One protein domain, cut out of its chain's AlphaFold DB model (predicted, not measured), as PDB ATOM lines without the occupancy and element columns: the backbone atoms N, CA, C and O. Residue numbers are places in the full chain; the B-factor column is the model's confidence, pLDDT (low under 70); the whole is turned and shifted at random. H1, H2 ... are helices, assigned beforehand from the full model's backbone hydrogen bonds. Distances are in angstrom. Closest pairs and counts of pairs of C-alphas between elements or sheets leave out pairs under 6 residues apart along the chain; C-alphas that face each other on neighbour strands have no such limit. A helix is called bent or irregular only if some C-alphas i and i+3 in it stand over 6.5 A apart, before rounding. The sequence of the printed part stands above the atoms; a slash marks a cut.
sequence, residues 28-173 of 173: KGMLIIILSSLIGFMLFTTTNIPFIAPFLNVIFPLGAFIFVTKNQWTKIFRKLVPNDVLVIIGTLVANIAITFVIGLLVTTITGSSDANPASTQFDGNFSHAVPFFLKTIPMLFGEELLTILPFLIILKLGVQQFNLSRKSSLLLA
ATOM      1  N   LYS A  28      14.637 -32.835  -2.828       94.88
ATOM      2  CA  LYS A  28      14.410 -34.286  -2.752       94.88
ATOM      3  C   LYS A  28      15.519 -35.070  -3.456       94.88
ATOM      4  O   LYS A  28      16.018 -36.040  -2.898       94.88
ATOM      5  N   GLY A  29      15.920 -34.642  -4.653       95.81
ATOM      6  CA  GLY A  29      17.004 -35.265  -5.410       95.81
ATOM      7  C   GLY A  29      18.347 -35.200  -4.681       95.81
ATOM      8  O   GLY A  29      19.052 -36.203  -4.610       95.81
ATOM      9  N   MET A  30      18.668 -34.053  -4.077       96.94
ATOM     10  CA  MET A  30      19.880 -33.887  -3.266       96.94
ATOM     11  C   MET A  30      19.881 -34.841  -2.065       96.94
ATOM     12  O   MET A  30      20.874 -35.520  -1.821       96.94
ATOM     13  N   LEU A  31      18.751 -34.954  -1.362       97.31
ATOM     14  CA  LEU A  31      18.617 -35.845  -0.210       97.31
ATOM     15  C   LEU A  31      18.737 -37.325  -0.602       97.31
ATOM     16  O   LEU A  31      19.421 -38.074   0.089       97.31
ATOM     17  N   ILE A  32      18.149 -37.735  -1.732       97.88
ATOM     18  CA  ILE A  32      18.319 -39.092  -2.283       97.88
ATOM     19  C   ILE A  32      19.803 -39.383  -2.531       97.88
ATOM     20  O   ILE A  32      20.301 -40.410  -2.085       97.88
ATOM     21  N   ILE A  33      20.519 -38.469  -3.191       98.00
ATOM     22  CA  ILE A  33      21.942 -38.652  -3.506       98.00
ATOM     23  C   ILE A  33      22.782 -38.777  -2.232       98.00
ATOM     24  O   ILE A  33      23.581 -39.707  -2.136       98.00
ATOM     25  N   ILE A  34      22.595 -37.890  -1.249       97.94
ATOM     26  CA  ILE A  34      23.354 -37.939   0.010       97.94
ATOM     27  C   ILE A  34      23.055 -39.229   0.775       97.94
ATOM     28  O   ILE A  34      23.987 -39.930   1.162       97.94
ATOM     29  N   LEU A  35      21.780 -39.585   0.955       98.12
ATOM     30  CA  LEU A  35      21.420 -40.800   1.687       98.12
ATOM     31  C   LEU A  35      21.937 -42.058   0.989       98.12
ATOM     32  O   LEU A  35      22.502 -42.926   1.646       98.12
ATOM     33  N   SER A  36      21.804 -42.154  -0.333       97.88
ATOM     34  CA  SER A  36      22.362 -43.281  -1.083       97.88
ATOM     35  C   SER A  36      23.886 -43.322  -1.017       97.88
ATOM     36  O   SER A  36      24.445 -44.409  -0.933       97.88
ATOM     37  N   SER A  37      24.556 -42.169  -0.989       97.06
ATOM     38  CA  SER A  37      26.012 -42.102  -0.822       97.06
ATOM     39  C   SER A  37      26.450 -42.636   0.541       97.06
ATOM     40  O   SER A  37      27.330 -43.490   0.619       97.06
ATOM     41  N   LEU A  38      25.763 -42.219   1.609       96.62
ATOM     42  CA  LEU A  38      25.999 -42.722   2.964       96.62
ATOM     43  C   LEU A  38      25.735 -44.230   3.071       96.62
ATOM     44  O   LEU A  38      26.538 -44.951   3.658       96.62
ATOM     45  N   ILE A  39      24.646 -44.721   2.471       97.12
ATOM     46  CA  ILE A  39      24.320 -46.154   2.443       97.12
ATOM     47  C   ILE A  39      25.388 -46.939   1.672       97.12
ATOM     48  O   ILE A  39      25.849 -47.969   2.157       97.12
ATOM     49  N   GLY A  40      25.813 -46.455   0.501       95.25
ATOM     50  CA  GLY A  40      26.863 -47.085  -0.301       95.25
ATOM     51  C   GLY A  40      28.177 -47.220   0.463       95.25
ATOM     52  O   GLY A  40      28.758 -48.305   0.499       95.25
ATOM     53  N   PHE A  41      28.590 -46.149   1.144       93.88
ATOM     54  CA  PHE A  41      29.791 -46.135   1.975       93.88
ATOM     55  C   PHE A  41      29.680 -47.054   3.204       93.88
ATOM     56  O   PHE A  41      30.605 -47.805   3.523       93.88
ATOM     57  N   MET A  42      28.528 -47.049   3.881       95.06
ATOM     58  CA  MET A  42      28.273 -47.934   5.020       95.06
ATOM     59  C   MET A  42      28.306 -49.407   4.597       95.06
ATOM     60  O   MET A  42      28.915 -50.239   5.268       95.06
ATOM     61  N   LEU A  43      27.694 -49.751   3.465       94.44
ATOM     62  CA  LEU A  43      27.725 -51.114   2.938       94.44
ATOM     63  C   LEU A  43      29.133 -51.518   2.494       94.44
ATOM     64  O   LEU A  43      29.539 -52.648   2.752       94.44
ATOM     65  N   PHE A  44      29.895 -50.612   1.883       91.25
ATOM     66  CA  PHE A  44      31.294 -50.851   1.529       91.25
ATOM     67  C   PHE A  44      32.153 -51.213   2.749       91.25
ATOM     68  O   PHE A  44      32.923 -52.167   2.685       91.25
ATOM     69  N   THR A  45      31.983 -50.506   3.868       89.06
ATOM     70  CA  THR A  45      32.792 -50.704   5.085       89.06
ATOM     71  C   THR A  45      32.350 -51.892   5.941       89.06
ATOM     72  O   THR A  45      33.155 -52.435   6.691       89.06
ATOM     73  N   THR A  46      31.090 -52.322   5.830       92.56
ATOM     74  CA  THR A  46      30.525 -53.416   6.645       92.56
ATOM     75  C   THR A  46      30.412 -54.753   5.908       92.56
ATOM     76  O   THR A  46      30.254 -55.798   6.541       92.56
ATOM     77  N   THR A  47      30.485 -54.759   4.573       90.44
ATOM     78  CA  THR A  47      30.348 -55.982   3.772       90.44
ATOM     79  C   THR A  47      31.642 -56.788   3.755       90.44
ATOM     80  O   THR A  47      32.648 -56.370   3.193       90.44
ATOM     81  N   ASN A  48      31.578 -58.027   4.244       86.00
ATOM     82  CA  ASN A  48      32.723 -58.946   4.278       86.00
ATOM     83  C   ASN A  48      32.971 -59.701   2.961       86.00
ATOM     84  O   ASN A  48      33.786 -60.618   2.930       86.00
ATOM     85  N   ILE A  49      32.267 -59.361   1.873       86.88
ATOM     86  CA  ILE A  49      32.429 -59.999   0.559       86.88
ATOM     87  C   ILE A  49      33.462 -59.207  -0.259       86.88
ATOM     88  O   ILE A  49      33.106 -58.188  -0.863       86.88
ATOM     89  N   PRO A  50      34.729 -59.663  -0.357       77.69
ATOM     90  CA  PRO A  50      35.841 -58.802  -0.769       77.69
ATOM     91  C   PRO A  50      35.786 -58.320  -2.223       77.69
ATOM     92  O   PRO A  50      36.506 -57.397  -2.585       77.69
ATOM     93  N   PHE A  51      35.010 -58.980  -3.083       83.69
ATOM     94  CA  PHE A  51      34.869 -58.621  -4.499       83.69
ATOM     95  C   PHE A  51      33.635 -57.765  -4.783       83.69
ATOM     96  O   PHE A  51      33.576 -57.140  -5.832       83.69
ATOM     97  N   ILE A  52      32.667 -57.729  -3.866       88.31
ATOM     98  CA  ILE A  52      31.427 -56.962  -4.033       88.31
ATOM     99  C   ILE A  52      31.561 -55.607  -3.350       88.31
ATOM    100  O   ILE A  52      31.159 -54.601  -3.930       88.31
ATOM    101  N   ALA A  53      32.162 -55.577  -2.155       88.94
ATOM    102  CA  ALA A  53      32.233 -54.378  -1.327       88.94
ATOM    103  C   ALA A  53      32.717 -53.126  -2.093       88.94
ATOM    104  O   ALA A  53      31.993 -52.129  -2.050       88.94
ATOM    105  N   PRO A  54      33.822 -53.153  -2.877       88.12
ATOM    106  CA  PRO A  54      34.293 -51.970  -3.610       88.12
ATOM    107  C   PRO A  54      33.265 -51.371  -4.577       88.12
ATOM    108  O   PRO A  54      33.235 -50.162  -4.787       88.12
ATOM    109  N   PHE A  55      32.394 -52.202  -5.154       93.75
ATOM    110  CA  PHE A  55      31.371 -51.750  -6.096       93.75
ATOM    111  C   PHE A  55      30.162 -51.127  -5.399       93.75
ATOM    112  O   PHE A  55      29.464 -50.328  -6.016       93.75
ATOM    113  N   LEU A  56      29.905 -51.438  -4.125       94.50
ATOM    114  CA  LEU A  56      28.778 -50.858  -3.382       94.50
ATOM    115  C   LEU A  56      28.952 -49.344  -3.215       94.50
ATOM    116  O   LEU A  56      27.989 -48.594  -3.385       94.50
ATOM    117  N   ASN A  57      30.194 -48.894  -3.020       91.31
ATOM    118  CA  ASN A  57      30.528 -47.473  -2.968       91.31
ATOM    119  C   ASN A  57      30.450 -46.766  -4.334       91.31
ATOM    120  O   ASN A  57      30.627 -45.561  -4.416       91.31
ATOM    121  N   VAL A  58      30.178 -47.494  -5.420       96.38
ATOM    122  CA  VAL A  58      29.959 -46.930  -6.759       96.38
ATOM    123  C   VAL A  58      28.487 -47.005  -7.131       96.38
ATOM    124  O   VAL A  58      27.882 -46.007  -7.513       96.38
ATOM    125  N   ILE A  59      27.899 -48.196  -7.003       97.12
ATOM    126  CA  ILE A  59      26.544 -48.507  -7.461       97.12
ATOM    127  C   ILE A  59      25.518 -47.620  -6.761       97.12
ATOM    128  O   ILE A  59      24.629 -47.092  -7.425       97.12
ATOM    129  N   PHE A  60      25.638 -47.425  -5.447       97.31
ATOM    130  CA  PHE A  60      24.664 -46.634  -4.700       97.31
ATOM    131  C   PHE A  60      24.763 -45.128  -4.996       97.31
ATOM    132  O   PHE A  60      23.744 -44.566  -5.413       97.31
ATOM    133  N   PRO A  61      25.932 -44.458  -4.862       97.44
ATOM    134  CA  PRO A  61      26.029 -43.033  -5.184       97.44
ATOM    135  C   PRO A  61      25.716 -42.751  -6.658       97.44
ATOM    136  O   PRO A  61      24.890 -41.888  -6.968       97.44
ATOM    137  N   LEU A  62      26.320 -43.511  -7.581       97.88
ATOM    138  CA  LEU A  62      26.132 -43.289  -9.014       97.88
ATOM    139  C   LEU A  62      24.719 -43.660  -9.462       97.88
ATOM    140  O   LEU A  62      24.125 -42.932 -10.249       97.88
ATOM    141  N   GLY A  63      24.155 -44.756  -8.953       98.06
ATOM    142  CA  GLY A  63      22.792 -45.178  -9.273       98.06
ATOM    143  C   GLY A  63      21.754 -44.148  -8.835       98.06
ATOM    144  O   GLY A  63      20.877 -43.784  -9.621       98.06
ATOM    145  N   ALA A  64      21.896 -43.603  -7.625       98.00
ATOM    146  CA  ALA A  64      21.054 -42.509  -7.146       98.00
ATOM    147  C   ALA A  64      21.221 -41.245  -7.997       98.00
ATOM    148  O   ALA A  64      20.236 -40.607  -8.376       98.00
ATOM    149  N   PHE A  65      22.460 -40.907  -8.358       98.12
ATOM    150  CA  PHE A  65      22.737 -39.770  -9.223       98.12
ATOM    151  C   PHE A  65      22.120 -39.929 -10.620       98.12
ATOM    152  O   PHE A  65      21.483 -38.995 -11.114       98.12
ATOM    153  N   ILE A  66      22.234 -41.112 -11.235       97.94
ATOM    154  CA  ILE A  66      21.593 -41.457 -12.514       97.94
ATOM    155  C   ILE A  66      20.072 -41.360 -12.390       97.94
ATOM    156  O   ILE A  66      19.424 -40.766 -13.249       97.94
ATOM    157  N   PHE A  67      19.496 -41.893 -11.315       97.69
ATOM    158  CA  PHE A  67      18.056 -41.841 -11.078       97.69
ATOM    159  C   PHE A  67      17.534 -40.398 -10.990       97.69
ATOM    160  O   PHE A  67      16.532 -40.056 -11.624       97.69
ATOM    161  N   VAL A  68      18.233 -39.533 -10.249       97.19
ATOM    162  CA  VAL A  68      17.837 -38.132 -10.047       97.19
ATOM    163  C   VAL A  68      18.062 -37.294 -11.307       97.19
ATOM    164  O   VAL A  68      17.179 -36.540 -11.716       97.19
ATOM    165  N   THR A  69      19.230 -37.417 -11.938       95.88
ATOM    166  CA  THR A  69      19.629 -36.552 -13.064       95.88
ATOM    167  C   THR A  69      19.222 -37.091 -14.436       95.88
ATOM    168  O   THR A  69      19.264 -36.346 -15.424       95.88
ATOM    169  N   LYS A  70      18.766 -38.348 -14.505       93.81
ATOM    170  CA  LYS A  70      18.319 -39.038 -15.724       93.81
ATOM    171  C   LYS A  70      19.361 -38.871 -16.830       93.81
ATOM    172  O   LYS A  70      20.546 -39.040 -16.584       93.81
ATOM    173  N   ASN A  71      18.958 -38.450 -18.026       92.81
ATOM    174  CA  ASN A  71      19.829 -38.281 -19.194       92.81
ATOM    175  C   ASN A  71      20.978 -37.269 -18.999       92.81
ATOM    176  O   ASN A  71      21.823 -37.144 -19.879       92.81
ATOM    177  N   GLN A  72      21.014 -36.526 -17.888       93.19
ATOM    178  CA  GLN A  72      22.061 -35.544 -17.605       93.19
ATOM    179  C   GLN A  72      23.213 -36.095 -16.748       93.19
ATOM    180  O   GLN A  72      24.175 -35.363 -16.520       93.19
ATOM    181  N   TRP A  73      23.157 -37.352 -16.290       95.12
ATOM    182  CA  TRP A  73      24.153 -37.929 -15.374       95.12
ATOM    183  C   TRP A  73      25.588 -37.889 -15.918       95.12
ATOM    184  O   TRP A  73      26.542 -37.711 -15.171       95.12
ATOM    185  N   THR A  74      25.768 -37.963 -17.236       94.38
ATOM    186  CA  THR A  74      27.096 -37.919 -17.861       94.38
ATOM    187  C   THR A  74      27.768 -36.547 -17.787       94.38
ATOM    188  O   THR A  74      28.953 -36.444 -18.086       94.38
ATOM    189  N   LYS A  75      27.079 -35.484 -17.339       92.44
ATOM    190  CA  LYS A  75      27.654 -34.128 -17.229       92.44
ATOM    191  C   LYS A  75      28.837 -34.020 -16.254       92.44
ATOM    192  O   LYS A  75      29.602 -33.055 -16.362       92.44
ATOM    193  N   ILE A  76      28.982 -34.969 -15.324       93.12
ATOM    194  CA  ILE A  76      30.152 -35.069 -14.431       93.12
ATOM    195  C   ILE A  76      31.344 -35.763 -15.112       93.12
ATOM    196  O   ILE A  76      32.487 -35.508 -14.754       93.12
ATOM    197  N   PHE A  77      31.095 -36.568 -16.150       92.38
ATOM    198  CA  PHE A  77      32.108 -37.302 -16.910       92.38
ATOM    199  C   PHE A  77      32.441 -36.566 -18.204       92.38
ATOM    200  O   PHE A  77      31.955 -36.884 -19.291       92.38
ATOM    201  N   ARG A  78      33.265 -35.528 -18.085       87.81
ATOM    202  CA  ARG A  78      33.674 -34.724 -19.240       87.81
ATOM    203  C   ARG A  78      34.779 -35.402 -20.030       87.81
ATOM    204  O   ARG A  78      35.614 -36.119 -19.489       87.81
ATOM    205  N   LYS A  79      34.814 -35.101 -21.328       89.75
ATOM    206  CA  LYS A  79      35.916 -35.510 -22.193       89.75
ATOM    207  C   LYS A  79      37.211 -34.843 -21.729       89.75
ATOM    208  O   LYS A  79      37.265 -33.614 -21.610       89.75
ATOM    209  N   LEU A  80      38.234 -35.665 -21.520       88.62
ATOM    210  CA  LEU A  80      39.575 -35.218 -21.173       88.62
ATOM    211  C   LEU A  80      40.244 -34.535 -22.371       88.62
ATOM    212  O   LEU A  80      40.176 -35.020 -23.505       88.62
ATOM    213  N   VAL A  81      40.896 -33.411 -22.105       88.75
ATOM    214  CA  VAL A  81      41.822 -32.724 -23.008       88.75
ATOM    215  C   VAL A  81      43.229 -32.770 -22.406       88.75
ATOM    216  O   VAL A  81      43.364 -32.931 -21.192       88.75
ATOM    217  N   PRO A  82      44.297 -32.597 -23.205       88.12
ATOM    218  CA  PRO A  82      45.670 -32.739 -22.713       88.12
ATOM    219  C   PRO A  82      46.001 -31.882 -21.483       88.12
ATOM    220  O   PRO A  82      46.693 -32.345 -20.582       88.12
ATOM    221  N   ASN A  83      45.462 -30.662 -21.399       86.56
ATOM    222  CA  ASN A  83      45.685 -29.788 -20.245       86.56
ATOM    223  C   ASN A  83      45.099 -30.355 -18.945       86.56
ATOM    224  O   ASN A  83      45.672 -30.117 -17.886       86.56
ATOM    225  N   ASP A  84      44.009 -31.127 -19.005       89.31
ATOM    226  CA  ASP A  84      43.449 -31.728 -17.794       89.31
ATOM    227  C   ASP A  84      44.391 -32.780 -17.218       89.31
ATOM    228  O   ASP A  84      44.395 -32.974 -16.013       89.31
ATOM    229  N   VAL A  85      45.212 -33.444 -18.040       90.62
ATOM    230  CA  VAL A  85      46.172 -34.449 -17.555       90.62
ATOM    231  C   VAL A  85      47.169 -33.808 -16.592       90.62
ATOM    232  O   VAL A  85      47.467 -34.375 -15.546       90.62
ATOM    233  N   LEU A  86      47.635 -32.594 -16.901       90.19
ATOM    234  CA  LEU A  86      48.519 -31.837 -16.012       90.19
ATOM    235  C   LEU A  86      47.809 -31.441 -14.714       90.19
ATOM    236  O   LEU A  86      48.417 -31.513 -13.649       90.19
ATOM    237  N   VAL A  87      46.527 -31.073 -14.788       90.19
ATOM    238  CA  VAL A  87      45.716 -30.775 -13.599       90.19
ATOM    239  C   VAL A  87      45.501 -32.035 -12.759       90.19
ATOM    240  O   VAL A  87      45.710 -31.989 -11.557       90.19
ATOM    241  N   ILE A  88      45.171 -33.173 -13.374       90.56
ATOM    242  CA  ILE A  88      44.974 -34.466 -12.703       90.56
ATOM    243  C   ILE A  88      46.255 -34.900 -11.987       90.56
ATOM    244  O   ILE A  88      46.211 -35.232 -10.805       90.56
ATOM    245  N   ILE A  89      47.405 -34.857 -12.671       93.12
ATOM    246  CA  ILE A  89      48.702 -35.194 -12.066       93.12
ATOM    247  C   ILE A  89      49.042 -34.204 -10.947       93.12
ATOM    248  O   ILE A  89      49.479 -34.620  -9.876       93.12
ATOM    249  N   GLY A  90      48.812 -32.905 -11.160       93.19
ATOM    250  CA  GLY A  90      49.019 -31.879 -10.140       93.19
ATOM    251  C   GLY A  90      48.177 -32.122  -8.884       93.19
ATOM    252  O   GLY A  90      48.714 -32.087  -7.778       93.19
ATOM    253  N   THR A  91      46.892 -32.441  -9.048       90.50
ATOM    254  CA  THR A  91      45.977 -32.784  -7.949       90.50
ATOM    255  C   THR A  91      46.404 -34.066  -7.245       90.50
ATOM    256  O   THR A  91      46.387 -34.109  -6.020       90.50
ATOM    257  N   LEU A  92      46.854 -35.085  -7.982       91.38
ATOM    258  CA  LEU A  92      47.383 -36.317  -7.393       91.38
ATOM    259  C   LEU A  92      48.599 -36.032  -6.498       91.38
ATOM    260  O   LEU A  92      48.641 -36.477  -5.352       91.38
ATOM    261  N   VAL A  93      49.571 -35.263  -6.998       95.19
ATOM    262  CA  VAL A  93      50.773 -34.885  -6.234       95.19
ATOM    263  C   VAL A  93      50.401 -34.046  -5.011       95.19
ATOM    264  O   VAL A  93      50.906 -34.305  -3.919       95.19
ATOM    265  N   ALA A  94      49.493 -33.081  -5.170       94.31
ATOM    266  CA  ALA A  94      49.005 -32.263  -4.065       94.31
ATOM    267  C   ALA A  94      48.288 -33.112  -3.003       94.31
ATOM    268  O   ALA A  94      48.582 -32.961  -1.819       94.31
ATOM    269  N   ASN A  95      47.420 -34.045  -3.407       91.62
ATOM    270  CA  ASN A  95      46.728 -34.962  -2.498       91.62
ATOM    271  C   ASN A  95      47.713 -35.818  -1.702       91.62
ATOM    272  O   ASN A  95      47.564 -35.936  -0.486       91.62
ATOM    273  N   ILE A  96      48.743 -36.370  -2.350       92.00
ATOM    274  CA  ILE A  96      49.786 -37.145  -1.662       92.00
ATOM    275  C   ILE A  96      50.539 -36.260  -0.663       92.00
ATOM    276  O   ILE A  96      50.690 -36.643   0.495       92.00
ATOM    277  N   ALA A  97      50.976 -35.069  -1.083       96.06
ATOM    278  CA  ALA A  97      51.728 -34.154  -0.228       96.06
ATOM    279  C   ALA A  97      50.915 -33.711   1.000       96.06
ATOM    280  O   ALA A  97      51.410 -33.778   2.124       96.06
ATOM    281  N   ILE A  98      49.656 -33.312   0.801       95.12
ATOM    282  CA  ILE A  98      48.760 -32.880   1.881       95.12
ATOM    283  C   ILE A  98      48.460 -34.047   2.822       95.12
ATOM    284  O   ILE A  98      48.589 -33.893   4.035       95.12
ATOM    285  N   THR A  99      48.123 -35.224   2.288       90.44
ATOM    286  CA  THR A  99      47.836 -36.416   3.105       90.44
ATOM    287  C   THR A  99      49.054 -36.828   3.926       90.44
ATOM    288  O   THR A  99      48.915 -37.167   5.098       90.44
ATOM    289  N   PHE A 100      50.258 -36.745   3.353       91.31
ATOM    290  CA  PHE A 100      51.501 -37.023   4.068       91.31
ATOM    291  C   PHE A 100      51.744 -36.028   5.210       91.31
ATOM    292  O   PHE A 100      52.025 -36.442   6.333       91.31
ATOM    293  N   VAL A 101      51.583 -34.724   4.954       94.38
ATOM    294  CA  VAL A 101      51.732 -33.681   5.984       94.38
ATOM    295  C   VAL A 101      50.711 -33.862   7.107       94.38
ATOM    296  O   VAL A 101      51.084 -33.818   8.277       94.38
ATOM    297  N   ILE A 102      49.441 -34.108   6.774       91.94
ATOM    298  CA  ILE A 102      48.392 -34.365   7.769       91.94
ATOM    299  C   ILE A 102      48.711 -35.634   8.561       91.94
ATOM    300  O   ILE A 102      48.606 -35.615   9.785       91.94
ATOM    301  N   GLY A 103      49.146 -36.704   7.892       89.31
ATOM    302  CA  GLY A 103      49.564 -37.946   8.540       89.31
ATOM    303  C   GLY A 103      50.656 -37.702   9.579       89.31
ATOM    304  O   GLY A 103      50.490 -38.089  10.731       89.31
ATOM    305  N   LEU A 104      51.713 -36.968   9.209       90.38
ATOM    306  CA  LEU A 104      52.780 -36.583  10.138       90.38
ATOM    307  C   LEU A 104      52.251 -35.766  11.320       90.38
ATOM    308  O   LEU A 104      52.586 -36.069  12.464       90.38
ATOM    309  N   LEU A 105      51.421 -34.753  11.062       92.69
ATOM    310  CA  LEU A 105      50.851 -33.918  12.121       92.69
ATOM    311  C   LEU A 105      50.029 -34.755  13.105       92.69
ATOM    312  O   LEU A 105      50.236 -34.641  14.313       92.69
ATOM    313  N   VAL A 106      49.162 -35.635  12.604       90.75
ATOM    314  CA  VAL A 106      48.375 -36.546  13.444       90.75
ATOM    315  C   VAL A 106      49.302 -37.403  14.297       90.75
ATOM    316  O   VAL A 106      49.168 -37.360  15.516       90.75
ATOM    317  N   THR A 107      50.301 -38.073  13.711       90.31
ATOM    318  CA  THR A 107      51.259 -38.898  14.466       90.31
ATOM    319  C   THR A 107      51.994 -38.096  15.542       90.31
ATOM    320  O   THR A 107      52.171 -38.591  16.655       90.31
ATOM    321  N   THR A 108      52.404 -36.856  15.250       90.94
ATOM    322  CA  THR A 108      53.089 -36.004  16.240       90.94
ATOM    323  C   THR A 108      52.186 -35.591  17.399       90.94
ATOM    324  O   THR A 108      52.670 -35.461  18.519       90.94
ATOM    325  N   ILE A 109      50.886 -35.401  17.151       92.31
ATOM    326  CA  ILE A 109      49.916 -34.974  18.167       92.31
ATOM    327  C   ILE A 109      49.431 -36.166  19.001       92.31
ATOM    328  O   ILE A 109      49.289 -36.043  20.216       92.31
ATOM    329  N   THR A 110      49.162 -37.312  18.371       88.75
ATOM    330  CA  THR A 110      48.561 -38.481  19.033       88.75
ATOM    331  C   THR A 110      49.587 -39.481  19.559       88.75
ATOM    332  O   THR A 110      49.215 -40.388  20.297       88.75
ATOM    333  N   GLY A 111      50.867 -39.360  19.188       81.62
ATOM    334  CA  GLY A 111      51.945 -40.269  19.608       81.62
ATOM    335  C   GLY A 111      51.908 -41.655  18.949       81.62
ATOM    336  O   GLY A 111      52.853 -42.429  19.082       81.62
ATOM    337  N   SER A 112      50.844 -41.963  18.210       75.69
ATOM    338  CA  SER A 112      50.679 -43.180  17.422       75.69
ATOM    339  C   SER A 112      49.625 -42.960  16.348       75.69
ATOM    340  O   SER A 112      48.596 -42.325  16.589       75.69
ATOM    341  N   SER A 113      49.852 -43.541  15.182       71.12
ATOM    342  CA  SER A 113      48.872 -43.627  14.105       71.12
ATOM    343  C   SER A 113      48.874 -45.062  13.611       71.12
ATOM    344  O   SER A 113      49.932 -45.568  13.231       71.12
ATOM    345  N   ASP A 114      47.712 -45.713  13.649       73.62
ATOM    346  CA  ASP A 114      47.568 -47.050  13.091       73.62
ATOM    347  C   ASP A 114      47.959 -47.020  11.616       73.62
ATOM    348  O   ASP A 114      47.575 -46.118  10.862       73.62
ATOM    349  N   ALA A 115      48.760 -48.002  11.205       69.56
ATOM    350  CA  ALA A 115      49.097 -48.151   9.803       69.56
ATOM    351  C   ALA A 115      47.803 -48.342   9.010       69.56
ATOM    352  O   ALA A 115      46.924 -49.106   9.415       69.56
ATOM    353  N   ASN A 116      47.691 -47.666   7.863       69.75
ATOM    354  CA  ASN A 116      46.566 -47.876   6.959       69.75
ATOM    355  C   ASN A 116      46.450 -49.390   6.686       69.75
ATOM    356  O   ASN A 116      47.432 -49.965   6.214       69.75
ATOM    357  N   PRO A 117      45.302 -50.047   6.938       67.56
ATOM    358  CA  PRO A 117      45.141 -51.480   6.696       67.56
ATOM    359  C   PRO A 117      45.466 -51.912   5.259       67.56
ATOM    360  O   PRO A 117      45.790 -53.070   5.032       67.56
ATOM    361  N   ALA A 118      45.422 -50.999   4.283       67.62
ATOM    362  CA  ALA A 118      45.870 -51.262   2.916       67.62
ATOM    363  C   ALA A 118      47.402 -51.411   2.795       67.62
ATOM    364  O   ALA A 118      47.883 -52.121   1.917       67.62
ATOM    365  N   SER A 119      48.182 -50.779   3.679       67.38
ATOM    366  CA  SER A 119      49.654 -50.836   3.663       67.38
ATOM    367  C   SER A 119      50.217 -52.209   4.041       67.38
ATOM    368  O   SER A 119      51.339 -52.529   3.660       67.38
ATOM    369  N   THR A 120      49.435 -53.043   4.733       68.31
ATOM    370  CA  THR A 120      49.819 -54.410   5.117       68.31
ATOM    371  C   THR A 120      49.352 -55.470   4.118       68.31
ATOM    372  O   THR A 120      49.674 -56.644   4.279       68.31
ATOM    373  N   GLN A 121      48.603 -55.082   3.076       68.38
ATOM    374  CA  GLN A 121      48.036 -56.008   2.085       68.38
ATOM    375  C   GLN A 121      48.987 -56.331   0.926       68.38
ATOM    376  O   GLN A 121      48.685 -57.218   0.130       68.38
ATOM    377  N   PHE A 122      50.125 -55.638   0.825       70.25
ATOM    378  CA  PHE A 122      51.153 -55.915  -0.174       70.25
ATOM    379  C   PHE A 122      52.371 -56.573   0.484       70.25
ATOM    380  O   PHE A 122      53.041 -55.971   1.318       70.25
ATOM    381  N   ASP A 123      52.666 -57.806   0.085       74.62
ATOM    382  CA  ASP A 123      53.733 -58.657   0.629       74.62
ATOM    383  C   ASP A 123      55.055 -58.561  -0.160       74.62
ATOM    384  O   ASP A 123      55.986 -59.332   0.071       74.62
ATOM    385  N   GLY A 124      55.150 -57.624  -1.109       73.00
ATOM    386  CA  GLY A 124      56.293 -57.493  -2.015       73.00
ATOM    387  C   GLY A 124      56.208 -58.376  -3.263       73.00
ATOM    388  O   GLY A 124      57.058 -58.249  -4.148       73.00
ATOM    389  N   ASN A 125      55.184 -59.228  -3.391       80.00
ATOM    390  CA  ASN A 125      54.988 -60.083  -4.557       80.00
ATOM    391  C   ASN A 125      53.982 -59.473  -5.547       80.00
ATOM    392  O   ASN A 125      52.791 -59.309  -5.278       80.00
ATOM    393  N   PHE A 126      54.460 -59.181  -6.756       77.56
ATOM    394  CA  PHE A 126      53.667 -58.510  -7.787       77.56
ATOM    395  C   PHE A 126      52.460 -59.333  -8.270       77.56
ATOM    396  O   PHE A 126      51.458 -58.759  -8.698       77.56
ATOM    397  N   SER A 127      52.511 -60.668  -8.178       78.31
ATOM    398  CA  SER A 127      51.383 -61.525  -8.574       78.31
ATOM    399  C   SER A 127      50.192 -61.405  -7.614       78.31
ATOM    400  O   SER A 127      49.042 -61.459  -8.052       78.31
ATOM    401  N   HIS A 128      50.451 -61.153  -6.327       76.31
ATOM    402  CA  HIS A 128      49.428 -60.882  -5.315       76.31
ATOM    403  C   HIS A 128      48.924 -59.429  -5.360       76.31
ATOM    404  O   HIS A 128      47.830 -59.139  -4.876       76.31
ATOM    405  N   ALA A 129      49.653 -58.534  -6.032       79.31
ATOM    406  CA  ALA A 129      49.258 -57.139  -6.225       79.31
ATOM    407  C   ALA A 129      48.116 -56.962  -7.234       79.31
ATOM    408  O   ALA A 129      47.299 -56.053  -7.096       79.31
ATOM    409  N   VAL A 130      48.034 -57.814  -8.262       84.00
ATOM    410  CA  VAL A 130      47.053 -57.648  -9.351       84.00
ATOM    411  C   VAL A 130      45.602 -57.671  -8.839       84.00
ATOM    412  O   VAL A 130      44.862 -56.731  -9.140       84.00
ATOM    413  N   PRO A 131      45.161 -58.656  -8.028       81.56
ATOM    414  CA  PRO A 131      43.805 -58.658  -7.474       81.56
ATOM    415  C   PRO A 131      43.529 -57.480  -6.533       81.56
ATOM    416  O   PRO A 131      42.387 -57.025  -6.452       81.56
ATOM    417  N   PHE A 132      44.556 -56.992  -5.832       80.38
ATOM    418  CA  PHE A 132      44.469 -55.799  -4.993       80.38
ATOM    419  C   PHE A 132      44.194 -54.560  -5.856       80.38
ATOM    420  O   PHE A 132      43.145 -53.939  -5.699       80.38
ATOM    421  N   PHE A 133      45.039 -54.281  -6.856       82.94
ATOM    422  CA  PHE A 133      44.866 -53.134  -7.754       82.94
ATOM    423  C   PHE A 133      43.533 -53.161  -8.510       82.94
ATOM    424  O   PHE A 133      42.886 -52.123  -8.656       82.94
ATOM    425  N   LEU A 134      43.077 -54.339  -8.947       86.06
ATOM    426  CA  LEU A 134      41.779 -54.479  -9.617       86.06
ATOM    427  C   LEU A 134      40.600 -54.093  -8.714       86.06
ATOM    428  O   LEU A 134      39.626 -53.528  -9.206       86.06
ATOM    429  N   LYS A 135      40.679 -54.364  -7.405       83.69
ATOM    430  CA  LYS A 135      39.662 -53.936  -6.430       83.69
ATOM    431  C   LYS A 135      39.767 -52.455  -6.085       83.69
ATOM    432  O   LYS A 135      38.746 -51.823  -5.825       83.69
ATOM    433  N   THR A 136      40.972 -51.897  -6.112       85.94
ATOM    434  CA  THR A 136      41.214 -50.479  -5.826       85.94
ATOM    435  C   THR A 136      40.575 -49.561  -6.869       85.94
ATOM    436  O   THR A 136      40.113 -48.487  -6.509       85.94
ATOM    437  N   ILE A 137      40.478 -49.972  -8.140       89.50
ATOM    438  CA  ILE A 137      39.866 -49.150  -9.205       89.50
ATOM    439  C   ILE A 137      38.416 -48.735  -8.874       89.50
ATOM    440  O   ILE A 137      38.158 -47.533  -8.791       89.50
ATOM    441  N   PRO A 138      37.453 -49.664  -8.679       90.62
ATOM    442  CA  PRO A 138      36.086 -49.285  -8.327       90.62
ATOM    443  C   PRO A 138      36.014 -48.602  -6.956       90.62
ATOM    444  O   PRO A 138      35.205 -47.699  -6.784       90.62
ATOM    445  N   MET A 139      36.879 -48.972  -6.010       89.88
ATOM    446  CA  MET A 139      36.941 -48.335  -4.692       89.88
ATOM    447  C   MET A 139      37.275 -46.840  -4.791       89.88
ATOM    448  O   MET A 139      36.484 -46.020  -4.332       89.88
ATOM    449  N   LEU A 140      38.387 -46.490  -5.452       90.69
ATOM    450  CA  LEU A 140      38.807 -45.100  -5.665       90.69
ATOM    451  C   LEU A 140      37.759 -44.325  -6.459       90.69
ATOM    452  O   LEU A 140      37.449 -43.186  -6.140       90.69
ATOM    453  N   PHE A 141      37.162 -44.954  -7.470       94.06
ATOM    454  CA  PHE A 141      36.082 -44.320  -8.215       94.06
ATOM    455  C   PHE A 141      34.866 -44.007  -7.328       94.06
ATOM    456  O   PHE A 141      34.267 -42.943  -7.458       94.06
ATOM    457  N   GLY A 142      34.515 -44.911  -6.413       94.50
ATOM    458  CA  GLY A 142      33.472 -44.681  -5.416       94.50
ATOM    459  C   GLY A 142      33.812 -43.536  -4.465       94.50
ATOM    460  O   GLY A 142      32.956 -42.700  -4.187       94.50
ATOM    461  N   GLU A 143      35.065 -43.442  -4.021       92.62
ATOM    462  CA  GLU A 143      35.544 -42.320  -3.202       92.62
ATOM    463  C   GLU A 143      35.406 -40.978  -3.930       92.62
ATOM    464  O   GLU A 143      34.862 -40.033  -3.361       92.62
ATOM    465  N   GLU A 144      35.780 -40.907  -5.209       94.31
ATOM    466  CA  GLU A 144      35.596 -39.693  -6.018       94.31
ATOM    467  C   GLU A 144      34.113 -39.321  -6.197       94.31
ATOM    468  O   GLU A 144      33.757 -38.146  -6.295       94.31
ATOM    469  N   LEU A 145      33.202 -40.301  -6.204       96.75
ATOM    470  CA  LEU A 145      31.762 -40.019  -6.194       96.75
ATOM    471  C   LEU A 145      31.308 -39.431  -4.853       96.75
ATOM    472  O   LEU A 145      30.503 -38.495  -4.837       96.75
ATOM    473  N   LEU A 146      31.831 -39.947  -3.737       95.38
ATOM    474  CA  LEU A 146      31.537 -39.429  -2.400       95.38
ATOM    475  C   LEU A 146      32.066 -38.011  -2.178       95.38
ATOM    476  O   LEU A 146      31.520 -37.307  -1.334       95.38
ATOM    477  N   THR A 147      33.085 -37.574  -2.914       94.12
ATOM    478  CA  THR A 147      33.585 -36.195  -2.846       94.12
ATOM    479  C   THR A 147      32.823 -35.279  -3.806       94.12
ATOM    480  O   THR A 147      32.322 -34.231  -3.391       94.12
ATOM    481  N   ILE A 148      32.651 -35.672  -5.075       95.88
ATOM    482  CA  ILE A 148      32.062 -34.790  -6.094       95.88
ATOM    483  C   ILE A 148      30.557 -34.562  -5.901       95.88
ATOM    484  O   ILE A 148      30.061 -33.468  -6.175       95.88
ATOM    485  N   LEU A 149      29.800 -35.567  -5.446       97.25
ATOM    486  CA  LEU A 149      28.343 -35.449  -5.350       97.25
ATOM    487  C   LEU A 149      27.911 -34.478  -4.236       97.25
ATOM    488  O   LEU A 149      27.116 -33.578  -4.534       97.25
ATOM    489  N   PRO A 150      28.437 -34.566  -2.995       96.69
ATOM    490  CA  PRO A 150      28.200 -33.542  -1.981       96.69
ATOM    491  C   PRO A 150      28.716 -32.170  -2.405       96.69
ATOM    492  O   PRO A 150      27.992 -31.191  -2.238       96.69
ATOM    493  N   PHE A 151      29.893 -32.098  -3.034       97.38
ATOM    494  CA  PHE A 151      30.436 -30.844  -3.560       97.38
ATOM    495  C   PHE A 151      29.442 -30.139  -4.502       97.38
ATOM    496  O   PHE A 151      29.127 -28.965  -4.313       97.38
ATOM    497  N   LEU A 152      28.862 -30.852  -5.476       96.69
ATOM    498  CA  LEU A 152      27.875 -30.272  -6.401       96.69
ATOM    499  C   LEU A 152      26.598 -29.803  -5.689       96.69
ATOM    500  O   LEU A 152      26.001 -28.795  -6.082       96.69
ATOM    501  N   ILE A 153      26.172 -30.529  -4.655       96.81
ATOM    502  CA  ILE A 153      25.006 -30.183  -3.835       96.81
ATOM    503  C   ILE A 153      25.271 -28.899  -3.048       96.81
ATOM    504  O   ILE A 153      24.459 -27.973  -3.099       96.81
ATOM    505  N   ILE A 154      26.414 -28.818  -2.368       97.25
ATOM    506  CA  ILE A 154      26.807 -27.651  -1.577       97.25
ATOM    507  C   ILE A 154      26.995 -26.434  -2.490       97.25
ATOM    508  O   ILE A 154      26.461 -25.362  -2.201       97.25
ATOM    509  N   LEU A 155      27.636 -26.614  -3.648       96.50
ATOM    510  CA  LEU A 155      27.791 -25.568  -4.656       96.50
ATOM    511  C   LEU A 155      26.431 -25.031  -5.134       96.50
ATOM    512  O   LEU A 155      26.241 -23.813  -5.223       96.50
ATOM    513  N   LYS A 156      25.462 -25.920  -5.406       95.44
ATOM    514  CA  LYS A 156      24.098 -25.523  -5.784       95.44
ATOM    515  C   LYS A 156      23.399 -24.761  -4.663       95.44
ATOM    516  O   LYS A 156      22.810 -23.717  -4.936       95.44
ATOM    517  N   LEU A 157      23.457 -25.257  -3.429       95.44
ATOM    518  CA  LEU A 157      22.847 -24.593  -2.274       95.44
ATOM    519  C   LEU A 157      23.454 -23.206  -2.043       95.44
ATOM    520  O   LEU A 157      22.711 -22.243  -1.855       95.44
ATOM    521  N   GLY A 158      24.779 -23.085  -2.144       95.81
ATOM    522  CA  GLY A 158      25.495 -21.815  -2.066       95.81
ATOM    523  C   GLY A 158      24.954 -20.787  -3.056       95.81
ATOM    524  O   GLY A 158      24.581 -19.684  -2.664       95.81
ATOM    525  N   VAL A 159      24.851 -21.160  -4.333       95.12
ATOM    526  CA  VAL A 159      24.430 -20.228  -5.391       95.12
ATOM    527  C   VAL A 159      22.922 -19.963  -5.390       95.12
ATOM    528  O   VAL A 159      22.521 -18.808  -5.474       95.12
ATOM    529  N   GLN A 160      22.085 -20.998  -5.297       93.38
ATOM    530  CA  GLN A 160      20.631 -20.869  -5.490       93.38
ATOM    531  C   GLN A 160      19.871 -20.558  -4.200       93.38
ATOM    532  O   GLN A 160      18.869 -19.851  -4.238       93.38
ATOM    533  N   GLN A 161      20.313 -21.104  -3.066       90.81
ATOM    534  CA  GLN A 161      19.581 -20.991  -1.803       90.81
ATOM    535  C   GLN A 161      20.120 -19.851  -0.941       90.81
ATOM    536  O   GLN A 161      19.349 -19.108  -0.338       90.81
ATOM    537  N   PHE A 162      21.447 -19.701  -0.903       93.62
ATOM    538  CA  PHE A 162      22.122 -18.678  -0.104       93.62
ATOM    539  C   PHE A 162      22.517 -17.432  -0.908       93.62
ATOM    540  O   PHE A 162      23.047 -16.488  -0.327       93.62
ATOM    541  N   ASN A 163      22.245 -17.397  -2.220       93.50
ATOM    542  CA  ASN A 163      22.588 -16.287  -3.123       93.50
ATOM    543  C   ASN A 163      24.071 -15.869  -3.049       93.50
ATOM    544  O   ASN A 163      24.420 -14.701  -3.243       93.50
ATOM    545  N   LEU A 164      24.958 -16.817  -2.745       95.69
ATOM    546  CA  LEU A 164      26.388 -16.567  -2.664       95.69
ATOM    547  C   LEU A 164      26.987 -16.420  -4.064       95.69
ATOM    548  O   LEU A 164      26.541 -17.022  -5.045       95.69
ATOM    549  N   SER A 165      28.068 -15.643  -4.148       94.06
ATOM    550  CA  SER A 165      28.871 -15.588  -5.367       94.06
ATOM    551  C   SER A 165      29.450 -16.969  -5.687       94.06
ATOM    552  O   SER A 165      29.758 -17.737  -4.777       94.06
ATOM    553  N   ARG A 166      29.703 -17.261  -6.972       92.00
ATOM    554  CA  ARG A 166      30.358 -18.511  -7.401       92.00
ATOM    555  C   ARG A 166      31.607 -18.828  -6.573       92.00
ATOM    556  O   ARG A 166      31.777 -19.955  -6.132       92.00
ATOM    557  N   LYS A 167      32.469 -17.831  -6.350       93.25
ATOM    558  CA  LYS A 167      33.712 -18.004  -5.583       93.25
ATOM    559  C   LYS A 167      33.435 -18.393  -4.135       93.25
ATOM    560  O   LYS A 167      34.074 -19.297  -3.623       93.25
ATOM    561  N   SER A 168      32.482 -17.725  -3.493       95.50
ATOM    562  CA  SER A 168      32.092 -18.025  -2.113       95.50
ATOM    563  C   SER A 168      31.485 -19.423  -1.997       95.50
ATOM    564  O   SER A 168      31.837 -20.154  -1.082       95.50
ATOM    565  N   SER A 169      30.638 -19.822  -2.948       95.62
ATOM    566  CA  SER A 169      30.057 -21.168  -2.979       95.62
ATOM    567  C   SER A 169      31.099 -22.256  -3.232       95.62
ATOM    568  O   SER A 169      30.987 -23.325  -2.654       95.62
ATOM    569  N   LEU A 170      32.123 -21.986  -4.053       94.00
ATOM    570  CA  LEU A 170      33.248 -22.905  -4.275       94.00
ATOM    571  C   LEU A 170      34.161 -23.057  -3.056       94.00
ATOM    572  O   LEU A 170      34.788 -24.090  -2.919       94.00
ATOM    573  N   LEU A 171      34.283 -22.025  -2.217       94.75
ATOM    574  CA  LEU A 171      35.047 -22.108  -0.966       94.75
ATOM    575  C   LEU A 171      34.271 -22.824   0.143       94.75
ATOM    576  O   LEU A 171      34.871 -23.328   1.084       94.75
ATOM    577  N   LEU A 172      32.940 -22.786   0.065       95.00
ATOM    578  CA  LEU A 172      32.042 -23.438   1.011       95.00
ATOM    579  C   LEU A 172      31.855 -24.933   0.693       95.00
ATOM    580  O   LEU A 172      31.624 -25.713   1.614       95.00
ATOM    581  N   ALA A 173      31.903 -25.297  -0.590       90.81
ATOM    582  CA  ALA A 173      31.784 -26.666  -1.090       90.81
ATOM    583  C   ALA A 173      33.092 -27.447  -0.967       90.81
ATOM    584  O   ALA A 173      32.994 -28.648  -0.637       90.81
TER     585      ALA A 173
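Overview. This is residues 28 to 173 of the 173 residues of an uncharacterized protein of Carnobacterium maltaromaticum (UniProt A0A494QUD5). A long helix, H4, is the backbone of a loose three-helix bundle: the helical hairpin of H1 and H2 packs on part of it, and the short H5 folds back on its last turns. A second long helix, H3, is set off from this bundle like a separate strut, touching no helix and joined to it through the chain on both sides. The printed part has 146 residues with five named helices, H1 to H5 in order along the chain, and no named strand; its class is all helix. It is only just loose, close to compact, with a radius of gyration of the C-alphas of 18.0 A and spans of 51 by 37 by 35 A.

Arrangement. The hub is H4, residues 126 to 161, which touches three helices and has a kink of 34 degrees near residue 134. H2, residues 53 to 76, touches residues 135 to 149 of H4 with its residues 54 to 62 alone; the closest C-alphas, of Val 58 and Gly 142, are 4.4 A apart, at a steep tilt of 42 degrees, the same way. H2 is irregular, with C-alphas 68 and 71 9.4 A apart, and has a kink of 124 degrees near residue 69. H1, residues 28 to 46, forms a hairpin with H2 at a shallow tilt of 18 degrees, opposite ways; their closest C-alphas, of Ser 37 and Pro 61, are 4.5 A apart. H1 touches H4 with residues 30 to 37 alone, the closest C-alphas being those of Ser 37 and Leu 146 at 6.3 A, at a shallow tilt of 26 degrees, opposite ways. H5, residues 166 to 172, touches residues 154 to 159 of H4, at a steep tilt of 59 degrees, opposite ways; the closest C-alphas, of Gly 158 and Ser 169, are 4.7 A apart. H3, residues 82 to 110, touches no helix. In H1 and H5 every O i to N i+4 pair is within hydrogen-bond range; in H2 11 of 20 are, in H3 24 of 25 and in H4 27 of 32.

Along the chain. H4 measures 51.0 A from C-alpha 126 at (53.667, -58.510, -7.787) to C-alpha 161 at (19.581, -20.991, -1.803), and is neither bent nor irregular, but only just: C-alphas 128 and 131 are 6.4 A apart. H3 measures 42.2 A, H1 26.7 A, H2 23.4 A and H5 9.9 A. H1 begins at C-alpha 28, (14.410, -34.286, -2.752).

Size, cuts and confidence. The C-alphas of Asn 125 and Asn 163, the two farthest apart, are 54.5 A apart. The printed part has no cut. The link from H3 to H4, residues 111 to 125, is long; within it, residues 115 to 121 have pLDDT under 70.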